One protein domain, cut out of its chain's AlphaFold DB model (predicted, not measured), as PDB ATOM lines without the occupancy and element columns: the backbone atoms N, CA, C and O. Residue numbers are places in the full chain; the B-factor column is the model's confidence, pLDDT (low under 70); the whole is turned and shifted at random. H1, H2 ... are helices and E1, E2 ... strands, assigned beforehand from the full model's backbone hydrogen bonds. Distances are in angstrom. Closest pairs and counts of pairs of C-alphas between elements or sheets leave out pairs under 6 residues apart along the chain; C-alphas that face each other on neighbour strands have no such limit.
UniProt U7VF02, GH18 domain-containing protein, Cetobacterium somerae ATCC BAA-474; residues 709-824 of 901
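What this domain is: This is residues 709 to 824 of the 901 residues of the protein "GH18 domain-containing protein" of Cetobacterium somerae ATCC BAA-474 (UniProt U7VF02). With little regular structure, this is a small twisted antiparallel sheet, E1 E6 E5 E4, grazed by one short helix, H1, near a small hairpin, E2 and E3, amid long loops. The 116 printed residues hold, in order, E1 H1 E2 E3 E4 E5 E6; the class is mixed, with only 32 residues in named elements. It is compact, radius of gyration of the C-alphas 13.8 A, spanning 42 by 35 by 23 A.

How they stand to each other: Start at E1, residues 710 to 712: N 712 is 2.9 A from O 820 of antiparallel E6, residues 819 to 822. H1, residues 763 to 770, only grazes this sheet with residues 766 to 770; its O i to N i+4 pairs are within hydrogen-bond range. E2, residues 775 to 777, and E3, residues 792 to 794, form a hairpin, N 777 to O 792 2.8 A. E4, residues 800 to 804, E5, residues 809 to 814, and E6 make a meander, each strand the antiparallel neighbour of the one before: N 802 to O 811 2.9 A, N 814 to O 819 2.8 A.

Where its parts are: Find C-alpha 710, where E1 begins, at (164.202, 140.660, 146.135); E6 ends at C-alpha 822, (160.188, 140.991, 142.397). E5 runs 17.1 A.

The domain as a whole: The printed part has no cut. E1 to H1 and E2 to E3 are long links. Residues 737 to 745, 752 to 758 and 778 to 790 have pLDDT under 70.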
ATOM      1  N   SER A 709     163.551 135.834 145.060       94.44
ATOM      2  CA  SER A 709     163.058 137.213 145.063       94.44
ATOM      3  C   SER A 709     164.032 138.226 145.666       94.44
ATOM      4  O   SER A 709     164.850 137.907 146.522       94.44
ATOM      5  N   ARG A 710     163.837 139.496 145.319       92.06
ATOM      6  CA  ARG A 710     164.202 140.660 146.135       92.06
ATOM      7  C   ARG A 710     162.907 141.346 146.555       92.06
ATOM      8  O   ARG A 710     161.907 141.262 145.837       92.06
ATOM      9  N   GLY A 711     162.885 142.013 147.706       91.50
ATOM     10  CA  GLY A 711     161.633 142.604 148.178       91.50
ATOM     11  C   GLY A 711     161.750 143.761 149.156       91.50
ATOM     12  O   GLY A 711     162.723 143.881 149.898       91.50
ATOM     13  N   TRP A 712     160.692 144.572 149.176       90.06
ATOM     14  CA  TRP A 712     160.547 145.772 149.996       90.06
ATOM     15  C   TRP A 712     159.314 145.698 150.901       90.06
ATOM     16  O   TRP A 712     158.287 145.119 150.548       90.06
ATOM     17  N   SER A 713     159.404 146.369 152.041       88.00
ATOM     18  CA  SER A 713     158.324 146.690 152.969       88.00
ATOM     19  C   SER A 713     157.984 148.183 152.908       88.00
ATOM     20  O   SER A 713     158.759 149.014 152.423       88.00
ATOM     21  N   GLY A 714     156.832 148.559 153.462       87.50
ATOM     22  CA  GLY A 714     156.404 149.958 153.548       87.50
ATOM     23  C   GLY A 714     155.857 150.531 152.241       87.50
ATOM     24  O   GLY A 714     155.780 151.750 152.095       87.50
ATOM     25  N   ILE A 715     155.479 149.669 151.296       92.19
ATOM     26  CA  ILE A 715     154.966 150.036 149.975       92.19
ATOM     27  C   ILE A 715     153.453 150.208 150.058       92.19
ATOM     28  O   ILE A 715     152.687 149.349 149.634       92.19
ATOM     29  N   PHE A 716     152.995 151.300 150.661       91.25
ATOM     30  CA  PHE A 716     151.567 151.610 150.770       91.25
ATOM     31  C   PHE A 716     151.122 152.555 149.658       91.25
ATOM     32  O   PHE A 716     151.917 153.349 149.156       91.25
ATOM     33  N   LYS A 717     149.834 152.502 149.300       90.00
ATOM     34  CA  LYS A 717     149.257 153.352 148.252       90.00
ATOM     35  C   LYS A 717     149.532 154.843 148.530       90.00
ATOM     36  O   LYS A 717     149.043 155.353 149.541       90.00
ATOM     37  N   PRO A 718     150.238 155.558 147.633       85.06
ATOM     38  CA  PRO A 718     150.449 156.994 147.760       85.06
ATOM     39  C   PRO A 718     149.139 157.779 147.648       85.06
ATOM     40  O   PRO A 718     148.199 157.352 146.973       85.06
ATOM     41  N   THR A 719     149.098 158.981 148.228       85.31
ATOM     42  CA  THR A 719     147.940 159.890 148.135       85.31
ATOM     43  C   THR A 719     147.599 160.260 146.688       85.31
ATOM     44  O   THR A 719     146.427 160.387 146.347       85.31
ATOM     45  N   SER A 720     148.606 160.381 145.818       85.38
ATOM     46  CA  SER A 720     148.447 160.627 144.377       85.38
ATOM     47  C   SER A 720     147.958 159.407 143.584       85.38
ATOM     48  O   SER A 720     147.725 159.519 142.385       85.38
ATOM     49  N   GLY A 721     147.805 158.245 144.225       87.19
ATOM     50  CA  GLY A 721     147.598 156.972 143.543       87.19
ATOM     51  C   GLY A 721     148.891 156.391 142.964       87.19
ATOM     52  O   GLY A 721     149.983 156.919 143.173       87.19
ATOM     53  N   TRP A 722     148.755 155.262 142.269       90.00
ATOM     54  CA  TRP A 722     149.863 154.581 141.597       90.00
ATOM     55  C   TRP A 722     150.209 155.267 140.277       90.00
ATOM     56  O   TRP A 722     149.304 155.728 139.585       90.00
ATOM     57  N   LEU A 723     151.496 155.270 139.910       85.44
ATOM     58  CA  LEU A 723     151.956 155.778 138.608       85.44
ATOM     59  C   LEU A 723     151.241 155.072 137.450       85.44
ATOM     60  O   LEU A 723     150.775 155.720 136.518       85.44
ATOM     61  N   ASN A 724     151.091 153.751 137.559       88.00
ATOM     62  CA  ASN A 724     150.255 152.949 136.681       88.00
ATOM     63  C   ASN A 724     149.236 152.159 137.527       88.00
ATOM     64  O   ASN A 724     149.637 151.296 138.311       88.00
ATOM     65  N   PRO A 725     147.921 152.418 137.381       88.31
ATOM     66  CA  PRO A 725     146.882 151.714 138.133       88.31
ATOM     67  C   PRO A 725     146.852 150.191 137.929       88.31
ATOM     68  O   PRO A 725     146.358 149.493 138.809       88.31
ATOM     69  N   ASN A 726     147.374 149.686 136.805       89.81
ATOM     70  CA  ASN A 726     147.416 148.252 136.492       89.81
ATOM     71  C   ASN A 726     148.627 147.534 137.104       89.81
ATOM     72  O   ASN A 726     148.633 146.310 137.172       89.81
ATOM     73  N   THR A 727     149.637 148.283 137.555       92.69
ATOM     74  CA  THR A 727     150.828 147.748 138.228       92.69
ATOM     75  C   THR A 727     151.028 148.463 139.575       92.69
ATOM     76  O   THR A 727     151.968 149.248 139.742       92.69
ATOM     77  N   PRO A 728     150.122 148.251 140.548       95.38
ATOM     78  CA  PRO A 728     150.208 148.867 141.866       95.38
ATOM     79  C   PRO A 728     151.467 148.418 142.611       95.38
ATOM     80  O   PRO A 728     151.889 147.268 142.501       95.38
ATOM     81  N   GLY A 729     152.059 149.324 143.388       93.94
ATOM     82  CA  GLY A 729     153.257 149.046 144.180       93.94
ATOM     83  C   GLY A 729     154.573 149.034 143.399       93.94
ATOM     84  O   GLY A 729     155.615 149.089 144.043       93.94
ATOM     85  N   LEU A 730     154.562 149.007 142.062       94.94
ATOM     86  CA  LEU A 730     155.763 149.127 141.226       94.94
ATOM     87  C   LEU A 730     156.184 150.602 141.093       94.94
ATOM     88  O   LEU A 730     155.325 151.481 140.984       94.94
ATOM     89  N   TYR A 731     157.493 150.874 141.106       92.56
ATOM     90  CA  TYR A 731     158.069 152.228 141.088       92.56
ATOM     91  C   TYR A 731     157.583 153.109 142.244       92.56
ATOM     92  O   TYR A 731     157.389 154.320 142.108       92.56
ATOM     93  N   ALA A 732     157.377 152.492 143.406       90.38
ATOM     94  CA  ALA A 732     156.885 153.142 144.605       90.38
ATOM     95  C   ALA A 732     157.990 153.253 145.657       90.38
ATOM     96  O   ALA A 732     158.717 152.299 145.932       90.38
ATOM     97  N   ARG A 733     158.096 154.427 146.283       88.12
ATOM     98  CA  ARG A 733     159.021 154.636 147.397       88.12
ATOM     99  C   ARG A 733     158.509 153.931 148.652       88.12
ATOM    100  O   ARG A 733     157.312 153.962 148.938       88.12
ATOM    101  N   THR A 734     159.425 153.365 149.433       83.00
ATOM    102  CA  THR A 734     159.103 152.936 150.798       83.00
ATOM    103  C   THR A 734     158.759 154.126 151.700       83.00
ATOM    104  O   THR A 734     159.441 155.150 151.701       83.00
ATOM    105  N   ASN A 735     157.692 153.984 152.487       76.62
ATOM    106  CA  ASN A 735     157.263 154.984 153.471       76.62
ATOM    107  C   ASN A 735     157.865 154.742 154.865       76.62
ATOM    108  O   ASN A 735     157.560 155.476 155.804       76.62
ATOM    109  N   ILE A 736     158.688 153.700 155.015       70.75
ATOM    110  CA  ILE A 736     159.434 153.413 156.238       70.75
ATOM    111  C   ILE A 736     160.845 153.962 156.022       70.75
ATOM    112  O   ILE A 736     161.604 153.436 155.211       70.75
ATOM    113  N   ASP A 737     161.165 155.067 156.698       53.53
ATOM    114  CA  ASP A 737     162.441 155.765 156.535       53.53
ATOM    115  C   ASP A 737     163.616 154.875 156.985       53.53
ATOM    116  O   ASP A 737     163.734 154.505 158.155       53.53
ATOM    117  N   ALA A 738     164.496 154.526 156.043       51.06
ATOM    118  CA  ALA A 738     165.685 153.697 156.264       51.06
ATOM    119  C   ALA A 738     166.812 154.437 157.027       51.06
ATOM    120  O   ALA A 738     167.904 153.897 157.229       51.06
ATOM    121  N   SER A 739     166.556 155.672 157.479       42.84
ATOM    122  CA  SER A 739     167.520 156.562 158.137       42.84
ATOM    123  C   SER A 739     168.058 156.081 159.492       42.84
ATOM    124  O   SER A 739     168.954 156.720 160.039       42.84
ATOM    125  N   THR A 740     167.609 154.938 160.020       46.41
ATOM    126  CA  THR A 740     168.202 154.371 161.241       46.41
ATOM    127  C   THR A 740     169.352 153.393 161.001       46.41
ATOM    128  O   THR A 740     170.017 153.084 161.983       46.41
ATOM    129  N   ASN A 741     169.641 152.920 159.770       47.69
ATOM    130  CA  ASN A 741     170.720 151.926 159.565       47.69
ATOM    131  C   ASN A 741     171.341 151.774 158.148       47.69
ATOM    132  O   ASN A 741     171.944 150.742 157.866       47.69
ATOM    133  N   GLY A 742     171.290 152.784 157.272       51.69
ATOM    134  CA  GLY A 742     172.335 152.941 156.242       51.69
ATOM    135  C   GLY A 742     172.361 152.009 155.013       51.69
ATOM    136  O   GLY A 742     173.409 151.928 154.385       51.69
ATOM    137  N   ALA A 743     171.258 151.388 154.585       51.62
ATOM    138  CA  ALA A 743     171.113 150.878 153.207       51.62
ATOM    139  C   ALA A 743     169.688 151.185 152.716       51.62
ATOM    140  O   ALA A 743     168.733 151.036 153.476       51.62
ATOM    141  N   LYS A 744     169.529 151.776 151.528       56.16
ATOM    142  CA  LYS A 744     168.324 152.551 151.187       56.16
ATOM    143  C   LYS A 744     167.151 151.650 150.795       56.16
ATOM    144  O   LYS A 744     167.111 151.201 149.674       56.16
ATOM    145  N   GLY A 745     166.151 151.513 151.657       60.44
ATOM    146  CA  GLY A 745     164.924 150.747 151.408       60.44
ATOM    147  C   GLY A 745     164.561 149.935 152.653       60.44
ATOM    148  O   GLY A 745     165.444 149.559 153.421       60.44
ATOM    149  N   CYS A 746     163.274 149.705 152.926       73.62
ATOM    150  CA  CYS A 746     162.880 148.813 154.019       73.62
ATOM    151  C   CYS A 746     162.736 147.399 153.467       73.62
ATOM    152  O   CYS A 746     161.954 147.163 152.557       73.62
ATOM    153  N   SER A 747     163.493 146.481 154.034       78.12
ATOM    154  CA  SER A 747     163.568 145.063 153.713       78.12
ATOM    155  C   SER A 747     162.249 144.290 153.930       78.12
ATOM    156  O   SER A 747     161.565 144.483 154.940       78.12
ATOM    157  N   ALA A 748     161.852 143.431 152.981       84.19
ATOM    158  CA  ALA A 748     160.707 142.519 153.135       84.19
ATOM    159  C   ALA A 748     161.065 141.245 153.926       84.19
ATOM    160  O   ALA A 748     162.212 140.798 153.902       84.19
ATOM    161  N   PRO A 749     160.092 140.572 154.572       84.75
ATOM    162  CA  PRO A 749     160.331 139.245 155.137       84.75
ATOM    163  C   PRO A 749     160.921 138.279 154.091       84.75
ATOM    164  O   PRO A 749     160.487 138.262 152.946       84.75
ATOM    165  N   GLY A 750     161.897 137.456 154.458       79.50
ATOM    166  CA  GLY A 750     162.538 136.496 153.548       79.50
ATOM    167  C   GLY A 750     163.070 135.299 154.323       79.50
ATOM    168  O   GLY A 750     163.216 135.398 155.533       79.50
ATOM    169  N   THR A 751     163.332 134.167 153.676       70.44
ATOM    170  CA  THR A 751     163.697 132.903 154.352       70.44
ATOM    171  C   THR A 751     165.169 132.529 154.253       70.44
ATOM    172  O   THR A 751     165.579 131.594 154.933       70.44
ATOM    173  N   MET A 752     165.948 133.222 153.423       63.66
ATOM    174  CA  MET A 752     167.327 132.850 153.087       63.66
ATOM    175  C   MET A 752     168.322 133.975 153.376       63.66
ATOM    176  O   MET A 752     167.920 135.119 153.606       63.66
ATOM    177  N   ASP A 753     169.614 133.630 153.314       52.41
ATOM    178  CA  ASP A 753     170.734 134.573 153.357       52.41
ATOM    179  C   ASP A 753     170.608 135.602 152.232       52.41
ATOM    180  O   ASP A 753     170.929 135.357 151.073       52.41
ATOM    181  N   GLY A 754     170.105 136.763 152.611       49.12
ATOM    182  CA  GLY A 754     170.287 138.036 151.929       49.12
ATOM    183  C   GLY A 754     170.452 139.125 152.978       49.12
ATOM    184  O   GLY A 754     170.010 140.246 152.761       49.12
ATOM    185  N   GLY A 755     170.947 138.742 154.164       51.12
ATOM    186  CA  GLY A 755     171.150 139.664 155.258       51.12
ATOM    187  C   GLY A 755     169.930 140.126 156.028       51.12
ATOM    188  O   GLY A 755     168.984 139.354 156.194       51.12
ATOM    189  N   ARG A 756     169.939 141.385 156.506       48.47
ATOM    190  CA  ARG A 756     168.808 142.079 157.162       48.47
ATOM    191  C   ARG A 756     167.597 142.167 156.215       48.47
ATOM    192  O   ARG A 756     167.230 143.241 155.753       48.47
ATOM    193  N   GLY A 757     166.938 141.041 155.953       53.41
ATOM    194  CA  GLY A 757     165.644 140.944 155.288       53.41
ATOM    195  C   GLY A 757     165.598 141.425 153.836       53.41
ATOM    196  O   GLY A 757     164.614 142.048 153.475       53.41
ATOM    197  N   ALA A 758     166.569 141.144 152.959       62.97
ATOM    198  CA  ALA A 758     166.508 141.604 151.555       62.97
ATOM    199  C   ALA A 758     165.323 141.057 150.707       62.97
ATOM    200  O   ALA A 758     165.357 141.097 149.475       62.97
ATOM    201  N   GLY A 759     164.273 140.526 151.342       80.56
ATOM    202  CA  GLY A 759     163.083 140.002 150.700       80.56
ATOM    203  C   GLY A 759     163.372 138.761 149.875       80.56
ATOM    204  O   GLY A 759     162.729 138.570 148.850       80.56
ATOM    205  N   VAL A 760     164.348 137.950 150.302       84.88
ATOM    206  CA  VAL A 760     164.779 136.744 149.588       84.88
ATOM    207  C   VAL A 760     163.898 135.563 149.965       84.88
ATOM    208  O   VAL A 760     164.027 134.978 151.045       84.88
ATOM    209  N   LEU A 761     162.989 135.219 149.060       87.44
ATOM    210  CA  LEU A 761     162.208 133.994 149.078       87.44
ATOM    211  C   LEU A 761     162.645 133.122 147.894       87.44
ATOM    212  O   LEU A 761     162.800 133.646 146.792       87.44
ATOM    213  N   PRO A 762     162.833 131.810 148.096       87.62
ATOM    214  CA  PRO A 762     163.018 130.879 146.994       87.62
ATOM    215  C   PRO A 762     161.719 130.737 146.191       87.62
ATOM    216  O   PRO A 762     160.621 130.992 146.706       87.62
ATOM    217  N   LEU A 763     161.827 130.270 144.950       89.62
ATOM    218  CA  LEU A 763     160.694 130.162 144.037       89.62
ATOM    219  C   LEU A 763     159.534 129.327 144.590       89.62
ATOM    220  O   LEU A 763     158.384 129.744 144.491       89.62
ATOM    221  N   HIS A 764     159.807 128.200 145.249       82.94
ATOM    222  CA  HIS A 764     158.743 127.378 145.838       82.94
ATOM    223  C   HIS A 764     157.906 128.132 146.889       82.94
ATOM    224  O   HIS A 764     156.714 127.869 147.038       82.94
ATOM    225  N   HIS A 765     158.484 129.101 147.611       88.12
ATOM    226  CA  HIS A 765     157.718 129.970 148.509       88.12
ATOM    227  C   HIS A 765     156.894 131.001 147.736       88.12
ATOM    228  O   HIS A 765     155.731 131.227 148.073       88.12
ATOM    229  N   LEU A 766     157.455 131.595 146.685       92.44
ATOM    230  CA  LEU A 766     156.739 132.547 145.831       92.44
ATOM    231  C   LEU A 766     155.527 131.881 145.163       92.44
ATOM    232  O   LEU A 766     154.423 132.417 145.228       92.44
ATOM    233  N   ASN A 767     155.687 130.659 144.654       91.38
ATOM    234  CA  ASN A 767     154.606 129.878 144.052       91.38
ATOM    235  C   ASN A 767     153.496 129.512 145.041       91.38
ATOM    236  O   ASN A 767     152.319 129.513 144.675       91.38
ATOM    237  N   LYS A 768     153.832 129.248 146.308       90.25
ATOM    238  CA  LYS A 768     152.826 129.095 147.370       90.25
ATOM    239  C   LYS A 768     152.021 130.376 147.569       90.25
ATOM    240  O   LYS A 768     150.795 130.318 147.603       90.25
ATOM    241  N   LEU A 769     152.687 131.531 147.636       94.50
ATOM    242  CA  LEU A 769     151.999 132.819 147.765       94.50
ATOM    243  C   LEU A 769     151.095 133.101 146.556       94.50
ATOM    244  O   LEU A 769     149.954 133.508 146.757       94.50
ATOM    245  N   ILE A 770     151.545 132.805 145.330       94.56
ATOM    246  CA  ILE A 770     150.731 132.911 144.101       94.56
ATOM    247  C   ILE A 770     149.466 132.043 144.196       94.56
ATOM    248  O   ILE A 770     148.383 132.478 143.806       94.56
ATOM    249  N   LYS A 771     149.575 130.832 144.756       93.44
ATOM    250  CA  LYS A 771     148.448 129.904 144.972       93.44
ATOM    251  C   LYS A 771     147.544 130.291 146.150       93.44
ATOM    252  O   LYS A 771     146.559 129.603 146.415       93.44
ATOM    253  N   GLY A 772     147.850 131.375 146.863       94.31
ATOM    254  CA  GLY A 772     147.111 131.806 148.048       94.31
ATOM    255  C   GLY A 772     147.469 131.038 149.327       94.31
ATOM    256  O   GLY A 772     146.808 131.209 150.352       94.31
ATOM    257  N   GLU A 773     148.512 130.210 149.297       92.88
ATOM    258  CA  GLU A 773     148.967 129.407 150.431       92.88
ATOM    259  C   GLU A 773     149.852 130.214 151.390       92.88
ATOM    260  O   GLU A 773     150.552 131.153 151.011       92.88
ATOM    261  N   ASN A 774     149.845 129.836 152.668       91.38
ATOM    262  CA  ASN A 774     150.643 130.520 153.681       91.38
ATOM    263  C   ASN A 774     152.106 130.061 153.642       91.38
ATOM    264  O   ASN A 774     152.388 128.863 153.626       91.38
ATOM    265  N   VAL A 775     153.031 131.014 153.748       87.00
ATOM    266  CA  VAL A 775     154.472 130.757 153.863       87.00
ATOM    267  C   VAL A 775     154.957 131.199 155.235       87.00
ATOM    268  O   VAL A 775     154.716 132.323 155.673       87.00
ATOM    269  N   SER A 776     155.654 130.305 155.936       82.06
ATOM    270  CA  SER A 776     156.289 130.633 157.209       82.06
ATOM    271  C   SER A 776     157.723 131.075 156.965       82.06
ATOM    272  O   SER A 776     158.561 130.294 156.522       82.06
ATOM    273  N   VAL A 777     158.011 132.321 157.315       78.81
ATOM    274  CA  VAL A 777     159.355 132.876 157.316       78.81
ATOM    275  C   VAL A 777     160.042 132.461 158.611       78.81
ATOM    276  O   VAL A 777     160.008 133.182 159.604       78.81
ATOM    277  N   ARG A 778     160.593 131.248 158.667       64.50
ATOM    278  CA  ARG A 778     161.390 130.803 159.824       64.50
ATOM    279  C   ARG A 778     162.853 131.174 159.612       64.50
ATOM    280  O   ARG A 778     163.324 131.180 158.482       64.50
ATOM    281  N   THR A 779     163.562 131.471 160.702       53.38
ATOM    282  CA  THR A 779     165.027 131.543 160.704       53.38
ATOM    283  C   THR A 779     165.553 130.220 160.176       53.38
ATOM    284  O   THR A 779     165.377 129.179 160.808       53.38
ATOM    285  N   LEU A 780     166.164 130.258 159.004       49.06
ATOM    286  CA  LEU A 780     166.876 129.127 158.443       49.06
ATOM    287  C   LEU A 780     168.345 129.493 158.309       49.06
ATOM    288  O   LEU A 780     168.941 129.316 157.260       49.06
ATOM    289  N   ASP A 781     168.942 129.948 159.405       46.25
ATOM    290  CA  ASP A 781     170.364 129.716 159.568       46.25
ATOM    291  C   ASP A 781     170.689 129.355 161.019       46.25
ATOM    292  O   ASP A 781     170.165 129.940 161.966       46.25
ATOM    293  N   MET A 782     171.511 128.319 161.180       39.19
ATOM    294  CA  MET A 782     172.020 127.867 162.471       39.19
ATOM    295  C   MET A 782     173.235 128.694 162.922       39.19
ATOM    296  O   MET A 782     173.645 128.522 164.067       39.19
ATOM    297  N   ASN A 783     173.787 129.586 162.077       42.47
ATOM    298  CA  ASN A 783     174.929 130.449 162.431       42.47
ATOM    299  C   ASN A 783     174.901 131.905 161.914       42.47
ATOM    300  O   ASN A 783     175.784 132.672 162.297       42.47
ATOM    301  N   GLY A 784     173.957 132.307 161.065       45.38
ATOM    302  CA  GLY A 784     173.796 133.695 160.622       45.38
ATOM    303  C   GLY A 784     173.155 134.600 161.686       45.38
ATOM    304  O   GLY A 784     172.559 134.102 162.653       45.38
ATOM    305  N   PRO A 785     173.253 135.940 161.554       44.53
ATOM    306  CA  PRO A 785     172.488 136.844 162.404       44.53
ATOM    307  C   PRO A 785     170.993 136.530 162.261       44.53
ATOM    308  O   PRO A 785     170.500 136.242 161.171       44.53
ATOM    309  N   ALA A 786     170.257 136.550 163.376       49.50
ATOM    310  CA  ALA A 786     168.833 136.244 163.371       49.50
ATOM    311  C   ALA A 786     168.107 137.138 162.355       49.50
ATOM    312  O   ALA A 786     168.117 138.363 162.483       49.50
ATOM    313  N   ASN A 787     167.466 136.521 161.358       56.06
ATOM    314  CA  ASN A 787     166.603 137.234 160.429       56.06
ATOM    315  C   ASN A 787     165.568 138.043 161.235       56.06
ATOM    316  O   ASN A 787     164.822 137.442 162.019       56.06
ATOM    317  N   PRO A 788     165.490 139.376 161.063       58.38
ATOM    318  CA  PRO A 788     164.618 140.221 161.879       58.38
ATOM    319  C   PRO A 788     163.126 139.904 161.691       58.38
ATOM    320  O   PRO A 788     162.306 140.278 162.525       58.38
ATOM    321  N   HIS A 789     162.770 139.194 160.619       68.62
ATOM    322  CA  HIS A 789     161.409 138.774 160.300       68.62
ATOM    323  C   HIS A 789     161.136 137.298 160.630       68.62
ATOM    324  O   HIS A 789     160.080 136.776 160.262       68.62
ATOM    325  N   ALA A 790     162.049 136.611 161.321       69.31
ATOM    326  CA  ALA A 790     161.854 135.227 161.728       69.31
ATOM    327  C   ALA A 790     160.570 135.038 162.555       69.31
ATOM    328  O   ALA A 790     160.291 135.776 163.496       69.31
ATOM    329  N   GLY A 791     159.788 134.018 162.205       71.00
ATOM    330  CA  GLY A 791     158.474 133.742 162.784       71.00
ATOM    331  C   GLY A 791     157.310 134.441 162.073       71.00
ATOM    332  O   GLY A 791     156.160 134.158 162.407       71.00
ATOM    333  N   THR A 792     157.567 135.293 161.074       81.06
ATOM    334  CA  THR A 792     156.502 135.919 160.273       81.06
ATOM    335  C   THR A 792     155.770 134.862 159.447       81.06
ATOM    336  O   THR A 792     156.388 133.993 158.834       81.06
ATOM    337  N   ILE A 793     154.441 134.930 159.408       88.12
ATOM    338  CA  ILE A 793     153.625 134.138 158.484       88.12
ATOM    339  C   ILE A 793     153.107 135.083 157.407       88.12
ATOM    340  O   ILE A 793     152.326 135.991 157.694       88.12
ATOM    341  N   LEU A 794     153.537 134.849 156.175       91.12
ATOM    342  CA  LEU A 794     153.014 135.510 154.991       91.12
ATOM    343  C   LEU A 794     151.747 134.768 154.570       91.12
ATOM    344  O   LEU A 794     151.793 133.577 154.264       91.12
ATOM    345  N   LYS A 795     150.604 135.455 154.602       94.38
ATOM    346  CA  LYS A 795     149.329 134.880 154.171       94.38
ATOM    347  C   LYS A 795     149.188 135.031 152.665       94.38
ATOM    348  O   LYS A 795     149.037 136.154 152.192       94.38
ATOM    349  N   GLY A 796     149.231 133.928 151.918       94.62
ATOM    350  CA  GLY A 796     149.185 133.971 150.452       94.62
ATOM    351  C   GLY A 796     147.946 134.681 149.910       94.62
ATOM    352  O   GLY A 796     148.052 135.446 148.963       94.62
ATOM    353  N   SER A 797     146.794 134.529 150.573       96.38
ATOM    354  CA  SER A 797     145.538 135.214 150.221       96.38
ATOM    355  C   SER A 797     145.621 136.745 150.196       96.38
ATOM    356  O   SER A 797     144.746 137.388 149.620       96.38
ATOM    357  N   ASP A 798     146.628 137.325 150.852       96.62
ATOM    358  CA  ASP A 798     146.831 138.772 150.928       96.62
ATOM    359  C   ASP A 798     147.766 139.285 149.818       96.62
ATOM    360  O   ASP A 798     147.917 140.496 149.651       96.62
ATOM    361  N   PHE A 799     148.410 138.382 149.071       97.56
ATOM    362  CA  PHE A 799     149.274 138.712 147.945       97.56
ATOM    363  C   PHE A 799     148.510 138.626 146.627       97.56
ATOM    364  O   PHE A 799     147.706 137.727 146.394       97.56
ATOM    365  N   GLN A 800     148.801 139.568 145.739       97.62
ATOM    366  CA  GLN A 800     148.317 139.575 144.369       97.62
ATOM    367  C   GLN A 800     149.501 139.516 143.409       97.62
ATOM    368  O   GLN A 800     150.499 140.215 143.600       97.62
ATOM    369  N   TYR A 801     149.372 138.671 142.391       97.94
ATOM    370  CA  TYR A 801     150.323 138.552 141.296       97.94
ATOM    371  C   TYR A 801     150.069 139.626 140.245       97.94
ATOM    372  O   TYR A 801     148.927 139.860 139.840       97.94
ATOM    373  N   TYR A 802     151.153 140.236 139.787       98.19
ATOM    374  CA  TYR A 802     151.170 141.220 138.724       98.19
ATOM    375  C   TYR A 802     152.294 140.899 137.744       98.19
ATOM    376  O   TYR A 802     153.323 140.335 138.116       98.19
ATOM    377  N   TYR A 803     152.100 141.304 136.493       97.62
ATOM    378  CA  TYR A 803     153.098 141.168 135.444       97.62
ATOM    379  C   TYR A 803     153.268 142.498 134.723       97.62
ATOM    380  O   TYR A 803     152.293 143.090 134.251       97.62
ATOM    381  N   ASP A 804     154.502 142.976 134.649       97.50
ATOM    382  CA  ASP A 804     154.846 144.142 133.854       97.50
ATOM    383  C   ASP A 804     155.097 143.714 132.406       97.50
ATOM    384  O   ASP A 804     156.163 143.206 132.060       97.50
ATOM    385  N   GLU A 805     154.099 143.931 131.551       96.44
ATOM    386  CA  GLU A 805     154.166 143.599 130.124       96.44
ATOM    387  C   GLU A 805     155.248 144.384 129.368       96.44
ATOM    388  O   GLU A 805     155.735 143.916 128.344       96.44
ATOM    389  N   ALA A 806     155.648 145.573 129.827       95.62
ATOM    390  CA  ALA A 806     156.728 146.302 129.166       95.62
ATOM    391  C   ALA A 806     158.083 145.683 129.521       95.62
ATOM    392  O   ALA A 806     158.903 145.471 128.634       95.62
ATOM    393  N   ALA A 807     158.286 145.355 130.798       96.69
ATOM    394  CA  ALA A 807     159.551 144.825 131.301       96.69
ATOM    395  C   ALA A 807     159.729 143.307 131.103       96.69
ATOM    396  O   ALA A 807     160.856 142.805 131.169       96.69
ATOM    397  N   GLN A 808     158.626 142.593 130.850       98.25
ATOM    398  CA  GLN A 808     158.530 141.129 130.868       98.25
ATOM    399  C   GLN A 808     158.989 140.545 132.214       98.25
ATOM    400  O   GLN A 808     159.806 139.624 132.261       98.25
ATOM    401  N   ALA A 809     158.475 141.112 133.310       98.19
ATOM    402  CA  ALA A 809     158.887 140.777 134.672       98.19
ATOM    403  C   ALA A 809     157.682 140.652 135.631       98.19
ATOM    404  O   ALA A 809     156.809 141.534 135.637       98.19
ATOM    405  N   PRO A 810     157.611 139.582 136.449       98.31
ATOM    406  CA  PRO A 810     156.561 139.388 137.434       98.31
ATOM    407  C   PRO A 810     156.909 140.043 138.775       98.31
ATOM    408  O   PRO A 810     158.072 140.244 139.141       98.31
ATOM    409  N   TYR A 811     155.870 140.324 139.558       98.44
ATOM    410  CA  TYR A 811     156.021 140.667 140.964       98.44
ATOM    411  C   TYR A 811     154.771 140.296 141.779       98.44
ATOM    412  O   TYR A 811     153.664 140.146 141.260       98.44
ATOM    413  N   LEU A 812     154.958 140.142 143.089       98.25
ATOM    414  CA  LEU A 812     153.904 139.914 144.069       98.25
ATOM    415  C   LEU A 812     153.762 141.156 144.935       98.25
ATOM    416  O   LEU A 812     154.754 141.706 145.419       98.25
ATOM    417  N   TYR A 813     152.524 141.567 145.183       97.75
ATOM    418  CA  TYR A 813     152.244 142.728 146.010       97.75
ATOM    419  C   TYR A 813     151.129 142.454 147.014       97.75
ATOM    420  O   TYR A 813     150.025 142.044 146.659       97.75
ATOM    421  N   ASN A 814     151.425 142.710 148.285       96.00
ATOM    422  CA  ASN A 814     150.464 142.748 149.374       96.00
ATOM    423  C   ASN A 814     150.273 144.204 149.794       96.00
ATOM    424  O   ASN A 814     151.064 144.762 150.559       96.00
ATOM    425  N   GLN A 815     149.201 144.818 149.297       93.38
ATOM    426  CA  GLN A 815     148.904 146.227 149.550       93.38
ATOM    427  C   GLN A 815     148.595 146.524 151.022       93.38
ATOM    428  O   GLN A 815     148.914 147.608 151.509       93.38
ATOM    429  N   ASN A 816     147.980 145.576 151.732       91.81
ATOM    430  CA  ASN A 816     147.566 145.765 153.123       91.81
ATOM    431  C   ASN A 816     148.767 145.785 154.071       91.81
ATOM    432  O   ASN A 816     148.794 146.577 155.010       91.81
ATOM    433  N   ALA A 817     149.756 144.927 153.818       90.38
ATOM    434  CA  ALA A 817     151.002 144.875 154.576       90.38
ATOM    435  C   ALA A 817     152.091 145.801 154.003       90.38
ATOM    436  O   ALA A 817     153.096 146.051 154.664       90.38
ATOM    437  N   GLY A 818     151.902 146.300 152.779       91.94
ATOM    438  CA  GLY A 818     152.892 147.086 152.054       91.94
ATOM    439  C   GLY A 818     154.139 146.278 151.692       91.94
ATOM    440  O   GLY A 818     155.238 146.818 151.772       91.94
ATOM    441  N   ILE A 819     153.977 144.998 151.344       93.38
ATOM    442  CA  ILE A 819     155.078 144.086 150.993       93.38
ATOM    443  C   ILE A 819     155.096 143.871 149.480       93.38
ATOM    444  O   ILE A 819     154.066 143.545 148.891       93.38
ATOM    445  N   PHE A 820     156.266 144.019 148.869       95.62
ATOM    446  CA  PHE A 820     156.509 143.847 147.440       95.62
ATOM    447  C   PHE A 820     157.650 142.850 147.224       95.62
ATOM    448  O   PHE A 820     158.703 143.009 147.837       95.62
ATOM    449  N   TYR A 821     157.477 141.880 146.323       97.06
ATOM    450  CA  TYR A 821     158.538 140.973 145.872       97.06
ATOM    451  C   TYR A 821     158.644 140.983 144.348       97.06
ATOM    452  O   TYR A 821     157.657 140.714 143.676       97.06
ATOM    453  N   THR A 822     159.840 141.215 143.812       97.50
ATOM    454  CA  THR A 822     160.188 140.991 142.397       97.50
ATOM    455  C   THR A 822     160.977 139.694 142.274       97.50
ATOM    456  O   THR A 822     161.779 139.380 143.154       97.50
ATOM    457  N   PHE A 823     160.748 138.918 141.220       97.44
ATOM    458  CA  PHE A 823     161.309 137.577 141.038       97.44
ATOM    459  C   PHE A 823     161.183 137.139 139.571       97.44
ATOM    460  O   PHE A 823     160.812 137.945 138.725       97.44
ATOM    461  N   GLU A 824     161.482 135.873 139.285       97.31
ATOM    462  CA  GLU A 824     161.212 135.217 138.002       97.31
ATOM    463  C   GLU A 824     160.151 134.131 138.141       97.31
ATOM    464  O   GLU A 824     160.158 133.385 139.116       97.31
TER     465      GLU A 824